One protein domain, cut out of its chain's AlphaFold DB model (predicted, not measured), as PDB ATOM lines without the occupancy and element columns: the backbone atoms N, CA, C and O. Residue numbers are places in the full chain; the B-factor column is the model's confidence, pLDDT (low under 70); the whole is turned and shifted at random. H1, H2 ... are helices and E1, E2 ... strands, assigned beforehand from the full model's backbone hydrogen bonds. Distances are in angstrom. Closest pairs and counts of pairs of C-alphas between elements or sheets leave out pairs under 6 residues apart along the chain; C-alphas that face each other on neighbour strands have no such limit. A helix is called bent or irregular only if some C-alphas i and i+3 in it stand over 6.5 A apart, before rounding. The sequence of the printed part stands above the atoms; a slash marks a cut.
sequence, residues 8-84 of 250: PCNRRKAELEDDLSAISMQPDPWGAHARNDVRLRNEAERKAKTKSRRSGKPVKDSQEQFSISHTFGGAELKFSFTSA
ATOM      1  N   PRO A   8     -18.045  36.192 -18.697       87.94
ATOM      2  CA  PRO A   8     -18.956  35.372 -19.503       87.94
ATOM      3  C   PRO A   8     -18.461  35.118 -20.933       87.94
ATOM      4  O   PRO A   8     -18.589  34.013 -21.456       87.94
ATOM      5  N   CYS A   9     -17.855  36.128 -21.555       84.69
ATOM      6  CA  CYS A   9     -17.311  36.072 -22.907       84.69
ATOM      7  C   CYS A   9     -16.148  35.068 -22.973       84.69
ATOM      8  O   CYS A   9     -16.101  34.200 -23.843       84.69
ATOM      9  N   ASN A  10     -15.225  35.154 -22.010       85.06
ATOM     10  CA  ASN A  10     -14.096  34.237 -21.891       85.06
ATOM     11  C   ASN A  10     -14.545  32.802 -21.581       85.06
ATOM     12  O   ASN A  10     -13.987  31.861 -22.146       85.06
ATOM     13  N   ARG A  11     -15.577  32.627 -20.749       86.94
ATOM     14  CA  ARG A  11     -16.168  31.315 -20.454       86.94
ATOM     15  C   ARG A  11     -16.798  30.689 -21.697       86.94
ATOM     16  O   ARG A  11     -16.467  29.558 -22.032       86.94
ATOM     17  N   ARG A  12     -17.616  31.447 -22.434       87.38
ATOM     18  CA  ARG A  12     -18.234  30.991 -23.690       87.38
ATOM     19  C   ARG A  12     -17.187  30.590 -24.727       87.38
ATOM     20  O   ARG A  12     -17.333  29.560 -25.375       87.38
ATOM     21  N   LYS A  13     -16.106  31.365 -24.857       87.75
ATOM     22  CA  LYS A  13     -14.974  30.987 -25.710       87.75
ATOM     23  C   LYS A  13     -14.347  29.672 -25.260       87.75
ATOM     24  O   LYS A  13     -14.166  28.790 -26.087       87.75
ATOM     25  N   ALA A  14     -14.025  29.537 -23.975       85.75
ATOM     26  CA  ALA A  14     -13.415  28.319 -23.449       85.75
ATOM     27  C   ALA A  14     -14.299  27.085 -23.704       85.75
ATOM     28  O   ALA A  14     -13.794  26.034 -24.089       85.75
ATOM     29  N   GLU A  15     -15.621  27.230 -23.571       86.25
ATOM     30  CA  GLU A  15     -16.586  26.176 -23.896       86.25
ATOM     31  C   GLU A  15     -16.600  25.799 -25.380       86.25
ATOM     32  O   GLU A  15     -16.878  24.644 -25.693       86.25
ATOM     33  N   LEU A  16     -16.347  26.744 -26.292       86.94
ATOM     34  CA  LEU A  16     -16.213  26.487 -27.732       86.94
ATOM     35  C   LEU A  16     -14.850  25.875 -28.094       86.94
ATOM     36  O   LEU A  16     -14.756  25.092 -29.033       86.94
ATOM     37  N   GLU A  17     -13.791  26.227 -27.363       86.56
ATOM     38  CA  GLU A  17     -12.435  25.720 -27.609       86.56
ATOM     39  C   GLU A  17     -12.240  24.272 -27.155       86.56
ATOM     40  O   GLU A  17     -11.417  23.568 -27.737       86.56
ATOM     41  N   ASP A  18     -12.970  23.824 -26.132       84.50
ATOM     42  CA  ASP A  18     -12.767  22.512 -25.508       84.50
ATOM     43  C   ASP A  18     -12.941  21.347 -26.500       84.50
ATOM     44  O   ASP A  18     -12.020  20.549 -26.703       84.50
ATOM     45  N   ASP A  19     -14.085  21.274 -27.191       81.12
ATOM     46  CA  ASP A  19     -14.350  20.207 -28.158       81.12
ATOM     47  C   ASP A  19     -13.611  20.420 -29.483       81.12
ATOM     48  O   ASP A  19     -13.050  19.459 -30.010       81.12
ATOM     49  N   LEU A  20     -13.522  21.656 -29.997       84.88
ATOM     50  CA  LEU A  20     -12.791  21.910 -31.245       84.88
ATOM     51  C   LEU A  20     -11.299  21.588 -31.114       84.88
ATOM     52  O   LEU A  20     -10.715  20.980 -32.014       84.88
ATOM     53  N   SER A  21     -10.669  21.955 -29.995       86.44
ATOM     54  CA  SER A  21      -9.268  21.616 -29.757       86.44
ATOM     55  C   SER A  21      -9.075  20.108 -29.640       86.44
ATOM     56  O   SER A  21      -8.108  19.592 -30.188       86.44
ATOM     57  N   ALA A  22      -9.977  19.398 -28.959       86.38
ATOM     58  CA  ALA A  22      -9.887  17.947 -28.850       86.38
ATOM     59  C   ALA A  22     -10.036  17.261 -30.217       86.38
ATOM     60  O   ALA A  22      -9.274  16.345 -30.518       86.38
ATOM     61  N   ILE A  23     -10.982  17.725 -31.041       86.44
ATOM     62  CA  ILE A  23     -11.293  17.173 -32.367       86.44
ATOM     63  C   ILE A  23     -10.175  17.455 -33.373       86.44
ATOM     64  O   ILE A  23      -9.740  16.540 -34.064       86.44
ATOM     65  N   SER A  24      -9.674  18.691 -33.434       87.38
ATOM     66  CA  SER A  24      -8.605  19.075 -34.371       87.38
ATOM     67  C   SER A  24      -7.255  18.417 -34.060       87.38
ATOM     68  O   SER A  24      -6.395  18.357 -34.932       87.38
ATOM     69  N   MET A  25      -7.051  17.892 -32.849       90.69
ATOM     70  CA  MET A  25      -5.838  17.140 -32.502       90.69
ATOM     71  C   MET A  25      -5.914  15.652 -32.871       90.69
ATOM     72  O   MET A  25      -4.873  14.991 -32.922       90.69
ATOM     73  N   GLN A  26      -7.118  15.107 -33.099       89.50
ATOM     74  CA  GLN A  26      -7.281  13.683 -33.396       89.50
ATOM     75  C   GLN A  26      -6.673  13.312 -34.751       89.50
ATOM     76  O   GLN A  26      -6.677  14.135 -35.672       89.50
ATOM     77  N   PRO A  27      -6.184  12.069 -34.893       85.94
ATOM     78  CA  PRO A  27      -5.753  11.574 -36.185       85.94
ATOM     79  C   PRO A  27      -6.934  11.433 -37.153       85.94
ATOM     80  O   PRO A  27      -8.109  11.406 -36.765       85.94
ATOM     81  N   ASP A  28      -6.605  11.324 -38.432       83.00
ATOM     82  CA  ASP A  28      -7.546  10.946 -39.477       83.00
ATOM     83  C   ASP A  28      -8.025   9.477 -39.321       83.00
ATOM     84  O   ASP A  28      -7.551   8.748 -38.440       83.00
ATOM     85  N   PRO A  29      -8.980   9.004 -40.151       78.44
ATOM     86  CA  PRO A  29      -9.458   7.620 -40.085       78.44
ATOM     87  C   PRO A  29      -8.380   6.544 -40.304       78.44
ATOM     88  O   PRO A  29      -8.614   5.387 -39.958       78.44
ATOM     89  N   TRP A  30      -7.214   6.899 -40.852       79.81
ATOM     90  CA  TRP A  30      -6.074   5.999 -41.048       79.81
ATOM     91  C   TRP A  30      -5.072   6.041 -39.885       79.81
ATOM     92  O   TRP A  30      -4.070   5.326 -39.910       79.81
ATOM     93  N   GLY A  31      -5.342   6.835 -38.845       82.12
ATOM     94  CA  GLY A  31      -4.480   6.966 -37.673       82.12
ATOM     95  C   GLY A  31      -3.329   7.958 -37.858       82.12
ATOM     96  O   GLY A  31      -2.457   8.039 -36.991       82.12
ATOM     97  N   ALA A  32      -3.310   8.729 -38.949       84.44
ATOM     98  CA  ALA A  32      -2.283   9.734 -39.181       84.44
ATOM     99  C   ALA A  32      -2.666  11.066 -38.523       84.44
ATOM    100  O   ALA A  32      -3.759  11.600 -38.711       84.44
ATOM    101  N   HIS A  33      -1.747  11.625 -37.737       87.12
ATOM    102  CA  HIS A  33      -1.874  12.993 -37.237       87.12
ATOM    103  C   HIS A  33      -1.414  13.987 -38.301       87.12
ATOM    104  O   HIS A  33      -0.495  13.692 -39.063       87.12
ATOM    105  N   ALA A  34      -1.992  15.190 -38.279       84.38
ATOM    106  CA  ALA A  34      -1.623  16.270 -39.195       84.38
ATOM    107  C   ALA A  34      -0.131  16.632 -39.140       84.38
ATOM    108  O   ALA A  34       0.448  17.007 -40.151       84.38
ATOM    109  N   ARG A  35       0.495  16.456 -37.971       85.81
ATOM    110  CA  ARG A  35       1.931  16.630 -37.766       85.81
ATOM    111  C   ARG A  35       2.517  15.410 -37.070       85.81
ATOM    112  O   ARG A  35       1.939  14.887 -36.113       85.81
ATOM    113  N   ASN A  36       3.698  14.974 -37.505       84.44
ATOM    114  CA  ASN A  36       4.455  13.920 -36.829       84.44
ATOM    115  C   ASN A  36       5.168  14.478 -35.581       84.44
ATOM    116  O   ASN A  36       6.389  14.610 -35.559       84.44
ATOM    117  N   ASP A  37       4.392  14.844 -34.558       88.38
ATOM    118  CA  ASP A  37       4.882  15.360 -33.275       88.38
ATOM    119  C   ASP A  37       4.355  14.501 -32.114       88.38
ATOM    120  O   ASP A  37       3.152  14.283 -31.956       88.38
ATOM    121  N   VAL A  38       5.270  14.028 -31.267       89.25
ATOM    122  CA  VAL A  38       4.958  13.252 -30.059       89.25
ATOM    123  C   VAL A  38       4.098  14.058 -29.081       89.25
ATOM    124  O   VAL A  38       3.213  13.496 -28.439       89.25
ATOM    125  N   ARG A  39       4.307  15.378 -28.980       87.75
ATOM    126  CA  ARG A  39       3.508  16.252 -28.106       87.75
ATOM    127  C   ARG A  39       2.052  16.295 -28.554       87.75
ATOM    128  O   ARG A  39       1.167  16.159 -27.712       87.75
ATOM    129  N   LEU A  40       1.816  16.415 -29.864       87.31
ATOM    130  CA  LEU A  40       0.473  16.386 -30.445       87.31
ATOM    131  C   LEU A  40      -0.220  15.055 -30.157       87.31
ATOM    132  O   LEU A  40      -1.368  15.062 -29.730       87.31
ATOM    133  N   ARG A  41       0.477  13.924 -30.329       88.62
ATOM    134  CA  ARG A  41      -0.076  12.589 -30.033       88.62
ATOM    135  C   ARG A  41      -0.492  12.450 -28.573       88.62
ATOM    136  O   ARG A  41      -1.638  12.112 -28.291       88.62
ATOM    137  N   ASN A  42       0.408  12.786 -27.652       89.44
ATOM    138  CA  ASN A  42       0.143  12.689 -26.217       89.44
ATOM    139  C   ASN A  42      -1.030  13.588 -25.794       89.44
ATOM    140  O   ASN A  42      -1.888  13.183 -25.008       89.44
ATOM    141  N   GLU A  43      -1.088  14.811 -26.325       89.38
ATOM    142  CA  GLU A  43      -2.170  15.746 -26.028       89.38
ATOM    143  C   GLU A  43      -3.499  15.303 -26.661       89.38
ATOM    144  O   GLU A  43      -4.545  15.386 -26.012       89.38
ATOM    145  N   ALA A  44      -3.468  14.762 -27.881       88.06
ATOM    146  CA  ALA A  44      -4.630  14.193 -28.553       88.06
ATOM    147  C   ALA A  44      -5.218  13.025 -27.756       88.06
ATOM    148  O   ALA A  44      -6.426  13.008 -27.526       88.06
ATOM    149  N   GLU A  45      -4.385  12.097 -27.274       89.12
ATOM    150  CA  GLU A  45      -4.801  10.981 -26.415       89.12
ATOM    151  C   GLU A  45      -5.404  11.473 -25.095       89.12
ATOM    152  O   GLU A  45      -6.454  10.991 -24.653       89.12
ATOM    153  N   ARG A  46      -4.776  12.480 -24.474       89.31
ATOM    154  CA  ARG A  46      -5.274  13.099 -23.242       89.31
ATOM    155  C   ARG A  46      -6.657  13.721 -23.454       89.31
ATOM    156  O   ARG A  46      -7.555  13.495 -22.638       89.31
ATOM    157  N   LYS A  47      -6.838  14.474 -24.545       88.50
ATOM    158  CA  LYS A  47      -8.096  15.151 -24.905       88.50
ATOM    159  C   LYS A  47      -9.125  14.243 -25.573       88.50
ATOM    160  O   LYS A  47     -10.287  14.620 -25.665       88.50
ATOM    161  N   ALA A  48      -8.769  13.021 -25.960       85.44
ATOM    162  CA  ALA A  48      -9.708  12.081 -26.571       85.44
ATOM    163  C   ALA A  48     -10.878  11.717 -25.627       85.44
ATOM    164  O   ALA A  48     -11.941  11.280 -26.070       85.44
ATOM    165  N   LYS A  49     -10.692  11.917 -24.314       86.31
ATOM    166  CA  LYS A  49     -11.710  11.740 -23.265       86.31
ATOM    167  C   LYS A  49     -12.688  12.920 -23.156       86.31
ATOM    168  O   LYS A  49     -13.722  12.768 -22.507       86.31
ATOM    169  N   THR A  50     -12.381  14.072 -23.760       85.38
ATOM    170  CA  THR A  50     -13.271  15.240 -23.798       85.38
ATOM    171  C   THR A  50     -14.573  14.876 -24.508       85.38
ATOM    172  O   THR A  50     -14.577  14.109 -25.468       85.38
ATOM    173  N   LYS A  51     -15.699  15.399 -24.019       84.69
ATOM    174  CA  LYS A  51     -17.028  15.117 -24.570       84.69
ATOM    175  C   LYS A  51     -17.264  15.952 -25.834       84.69
ATOM    176  O   LYS A  51     -17.294  17.177 -25.756       84.69
ATOM    177  N   SER A  52     -17.503  15.301 -26.970       80.31
ATOM    178  CA  SER A  52     -17.986  15.966 -28.183       80.31
ATOM    179  C   SER A  52     -19.394  16.507 -27.944       80.31
ATOM    180  O   SER A  52     -20.280  15.793 -27.464       80.31
ATOM    181  N   ARG A  53     -19.620  17.780 -28.283       83.19
ATOM    182  CA  ARG A  53     -20.943  18.404 -28.147       83.19
ATOM    183  C   ARG A  53     -21.922  17.949 -29.223       83.19
ATOM    184  O   ARG A  53     -23.114  17.916 -28.947       83.19
ATOM    185  N   ARG A  54     -21.415  17.528 -30.384       79.50
ATOM    186  CA  ARG A  54     -22.212  16.999 -31.496       79.50
ATOM    187  C   ARG A  54     -22.767  15.605 -31.198       79.50
ATOM    188  O   ARG A  54     -23.953  15.370 -31.373       79.50
ATOM    189  N   SER A  55     -21.923  14.682 -30.727       79.06
ATOM    190  CA  SER A  55     -22.326  13.284 -30.481       79.06
ATOM    191  C   SER A  55     -22.789  13.019 -29.043       79.06
ATOM    192  O   SER A  55     -23.422  12.000 -28.769       79.06
ATOM    193  N   GLY A  56     -22.404  13.880 -28.093       81.19
ATOM    194  CA  GLY A  56     -22.573  13.647 -26.659       81.19
ATOM    195  C   GLY A  56     -21.647  12.568 -26.076       81.19
ATOM    196  O   GLY A  56     -21.747  12.285 -24.881       81.19
ATOM    197  N   LYS A  57     -20.749  11.978 -26.872       84.81
ATOM    198  CA  LYS A  57     -19.807  10.919 -26.471       84.81
ATOM    199  C   LYS A  57     -18.390  11.482 -26.291       84.81
ATOM    200  O   LYS A  57     -18.113  12.580 -26.777       84.81
ATOM    201  N   PRO A  58     -17.466  10.769 -25.621       83.38
ATOM    202  CA  PRO A  58     -16.042  11.091 -25.698       83.38
ATOM    203  C   PRO A  58     -15.577  11.196 -27.157       83.38
ATOM    204  O   PRO A  58     -16.061  10.453 -28.014       83.38
ATOM    205  N   VAL A  59     -14.647  12.103 -27.458       82.00
ATOM    206  CA  VAL A  59     -14.134  12.325 -28.821       82.00
ATOM    207  C   VAL A  59     -13.595  11.027 -29.432       82.00
ATOM    208  O   VAL A  59     -13.933  10.726 -30.572       82.00
ATOM    209  N   LYS A  60     -12.880  10.195 -28.661       80.31
ATOM    210  CA  LYS A  60     -12.412   8.868 -29.114       80.31
ATOM    211  C   LYS A  60     -13.531   7.927 -29.591       80.31
ATOM    212  O   LYS A  60     -13.296   7.094 -30.456       80.31
ATOM    213  N   ASP A  61     -14.740   8.084 -29.050       79.75
ATOM    214  CA  ASP A  61     -15.912   7.242 -29.325       79.75
ATOM    215  C   ASP A  61     -16.914   7.955 -30.260       79.75
ATOM    216  O   ASP A  61     -18.062   7.531 -30.406       79.75
ATOM    217  N   SER A  62     -16.506   9.082 -30.856       77.69
ATOM    218  CA  SER A  62     -17.348   9.950 -31.690       77.69
ATOM    219  C   SER A  62     -17.098   9.781 -33.189       77.69
ATOM    220  O   SER A  62     -17.450  10.671 -33.959       77.69
ATOM    221  N   GLN A  63     -16.493   8.667 -33.607       76.31
ATOM    222  CA  GLN A  63     -16.434   8.310 -35.023       76.31
ATOM    223  C   GLN A  63     -17.857   8.108 -35.551       76.31
ATOM    224  O   GLN A  63     -18.663   7.412 -34.926       76.31
ATOM    225  N   GLU A  64     -18.183   8.728 -36.683       69.06
ATOM    226  CA  GLU A  64     -19.500   8.558 -37.293       69.06
ATOM    227  C   GLU A  64     -19.443   7.360 -38.240       69.06
ATOM    228  O   GLU A  64     -18.619   7.325 -39.152       69.06
ATOM    229  N   GLN A  65     -20.303   6.368 -38.014       70.12
ATOM    230  CA  GLN A  65     -20.482   5.243 -38.926       70.12
ATOM    231  C   GLN A  65     -21.780   5.437 -39.700       70.12
ATOM    232  O   GLN A  65     -22.840   5.579 -39.089       70.12
ATOM    233  N   PHE A  66     -21.716   5.411 -41.027       67.88
ATOM    234  CA  PHE A  66     -22.909   5.361 -41.864       67.88
ATOM    235  C   PHE A  66     -22.830   4.168 -42.807       67.88
ATOM    236  O   PHE A  66     -21.782   3.881 -43.384       67.88
ATOM    237  N   SER A  67     -23.938   3.441 -42.933       66.94
ATOM    238  CA  SER A  67     -24.032   2.292 -43.827       66.94
ATOM    239  C   SER A  67     -25.042   2.550 -44.930       66.94
ATOM    240  O   SER A  67     -26.192   2.869 -44.636       66.94
ATOM    241  N   ILE A  68     -24.630   2.357 -46.177       67.19
ATOM    242  CA  ILE A  68     -25.511   2.385 -47.342       67.19
ATOM    243  C   ILE A  68     -25.709   0.940 -47.788       67.19
ATOM    244  O   ILE A  68     -24.744   0.270 -48.156       67.19
ATOM    245  N   SER A  69     -26.955   0.469 -47.749       69.75
ATOM    246  CA  SER A  69     -27.350  -0.812 -48.337       69.75
ATOM    247  C   SER A  69     -28.013  -0.563 -49.689       69.75
ATOM    248  O   SER A  69     -28.962   0.217 -49.784       69.75
ATOM    249  N   HIS A  70     -27.531  -1.224 -50.738       66.69
ATOM    250  CA  HIS A  70     -28.120  -1.171 -52.070       66.69
ATOM    251  C   HIS A  70     -28.243  -2.573 -52.660       66.69
ATOM    252  O   HIS A  70     -27.294  -3.350 -52.630       66.69
ATOM    253  N   THR A  71     -29.404  -2.902 -53.223       65.25
ATOM    254  CA  THR A  71     -29.609  -4.182 -53.908       65.25
ATOM    255  C   THR A  71     -29.377  -3.992 -55.402       65.25
ATOM    256  O   THR A  71     -30.128  -3.267 -56.051       65.25
ATOM    257  N   PHE A  72     -28.359  -4.647 -55.959       59.69
ATOM    258  CA  PHE A  72     -28.053  -4.609 -57.388       59.69
ATOM    259  C   PHE A  72     -28.049  -6.029 -57.960       59.69
ATOM    260  O   PHE A  72     -27.294  -6.884 -57.508       59.69
ATOM    261  N   GLY A  73     -28.920  -6.297 -58.940       59.75
ATOM    262  CA  GLY A  73     -28.954  -7.586 -59.645       59.75
ATOM    263  C   GLY A  73     -29.190  -8.815 -58.751       59.75
ATOM    264  O   GLY A  73     -28.666  -9.883 -59.045       59.75
ATOM    265  N   GLY A  74     -29.935  -8.671 -57.649       74.44
ATOM    266  CA  GLY A  74     -30.186  -9.752 -56.684       74.44
ATOM    267  C   GLY A  74     -29.112  -9.920 -55.598       74.44
ATOM    268  O   GLY A  74     -29.305 -10.728 -54.695       74.44
ATOM    269  N   ALA A  75     -28.025  -9.142 -55.638       60.84
ATOM    270  CA  ALA A  75     -27.029  -9.067 -54.571       60.84
ATOM    271  C   ALA A  75     -27.277  -7.843 -53.673       60.84
ATOM    272  O   ALA A  75     -27.592  -6.760 -54.168       60.84
ATOM    273  N   GLU A  76     -27.116  -8.000 -52.357       76.44
ATOM    274  CA  GLU A  76     -27.128  -6.890 -51.398       76.44
ATOM    275  C   GLU A  76     -25.695  -6.388 -51.176       76.44
ATOM    276  O   GLU A  76     -24.837  -7.104 -50.664       76.44
ATOM    277  N   LEU A  77     -25.430  -5.148 -51.583       71.56
ATOM    278  CA  LEU A  77     -24.173  -4.450 -51.350       71.56
ATOM    279  C   LEU A  77     -24.343  -3.537 -50.141       71.56
ATOM    280  O   LEU A  77     -25.153  -2.611 -50.170       71.56
ATOM    281  N   LYS A  78     -23.562  -3.778 -49.087       75.00
ATOM    282  CA  LYS A  78     -23.515  -2.922 -47.902       75.00
ATOM    283  C   LYS A  78     -22.157  -2.239 -47.818       75.00
ATOM    284  O   LYS A  78     -21.140  -2.897 -47.617       75.00
ATOM    285  N   PHE A  79     -22.154  -0.920 -47.945       71.25
ATOM    286  CA  PHE A  79     -20.973  -0.087 -47.752       71.25
ATOM    287  C   PHE A  79     -21.047   0.550 -46.373       71.25
ATOM    288  O   PHE A  79     -22.021   1.236 -46.078       71.25
ATOM    289  N   SER A  80     -20.035   0.327 -45.540       71.25
ATOM    290  CA  SER A  80     -19.892   0.999 -44.247       71.25
ATOM    291  C   SER A  80     -18.772   2.023 -44.346       71.25
ATOM    292  O   SER A  80     -17.655   1.686 -44.732       71.25
ATOM    293  N   PHE A  81     -19.072   3.258 -43.978       71.06
ATOM    294  CA  PHE A  81     -18.131   4.365 -43.966       71.06
ATOM    295  C   PHE A  81     -17.919   4.819 -42.529       71.06
ATOM    296  O   PHE A  81     -18.883   4.926 -41.770       71.06
ATOM    297  N   THR A  82     -16.671   5.113 -42.176       69.62
ATOM    298  CA  THR A  82     -16.295   5.649 -40.867       69.62
ATOM    299  C   THR A  82     -15.663   7.017 -41.069       69.62
ATOM    300  O   THR A  82     -14.681   7.138 -41.800       69.62
ATOM    301  N   SER A  83     -16.208   8.045 -40.425       68.94
ATOM    302  CA  SER A  83     -15.636   9.389 -40.414       68.94
ATOM    303  C   SER A  83     -15.005   9.692 -39.053       68.94
ATOM    304  O   SER A  83     -15.426   9.182 -38.010       68.94
ATOM    305  N   ALA A  84     -13.963  10.524 -39.064       73.31
ATOM    306  CA  ALA A  84     -13.377  11.048 -37.838       73.31
ATOM    307  C   ALA A  84     -14.400  11.923 -37.079       73.31
ATOM    308  O   ALA A  84     -15.307  12.476 -37.708       73.31
TER     309      ALA A  84
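AT A GLANCE: This is residues 8 to 84 of the 250 residues of an uncharacterized protein of Sphingopyxis witflariensis (UniProt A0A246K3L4). From a loose head of two helices, H1 and H2, and loops extends a long two-stranded hairpin, E1 and E2, whose tip, residues 71 to 76, sticks out; at the other end residues 8 to 14 of H1 stick out. The 77 printed residues hold H1, H2, E1 and E2 in that order, a mixed class with one antiparallel sheet. The whole is only just loose, close to extended, with a radius of gyration of the C-alphas of 16.9 A, and flat, spanning 58 by 32 by 16 A.

IN THESE COORDINATES: H1, residues 8 to 25, begins at C-alpha 8 (-18.956, 35.372, -19.503) and is 26.0 A long. It has a kink of 29 degrees near residue 19 and is only just irregular, C-alphas 16 and 19 being 6.6 A apart. H2 is residues 38 to 47, 14.2 A. E1 is residues 64 to 72, 25.5 A; E2, residues 75 to 83, 25.9 A, ends at C-alpha 83 (-15.636, 9.389, -40.414).

HOW THE PARTS SIT: H1 touches H2 with residues 22 to 25 alone; the closest C-alphas, of Met 25 and Ala 44, are 5.1 A apart. Their lines stand at a steep tilt of 60 degrees, opposite ways. E1 and E2 form a hairpin, antiparallel at 163 degrees, with N 68 and O 79 at 2.8 A, within hydrogen-bond range. H1 is apart from both strands. Every O i to N i+4 pair is within hydrogen-bond range in H2, 12 of 14 in H1.

THE WHOLE: The C-alphas of Pro 8 and Gly 73, the two farthest apart, are 59.6 A apart. The printed part has no cut. The links H1 to H2 and H2 to E1 are long. pLDDT is under 70 at residues 64, 66 to 73, 75 and 82 to 83.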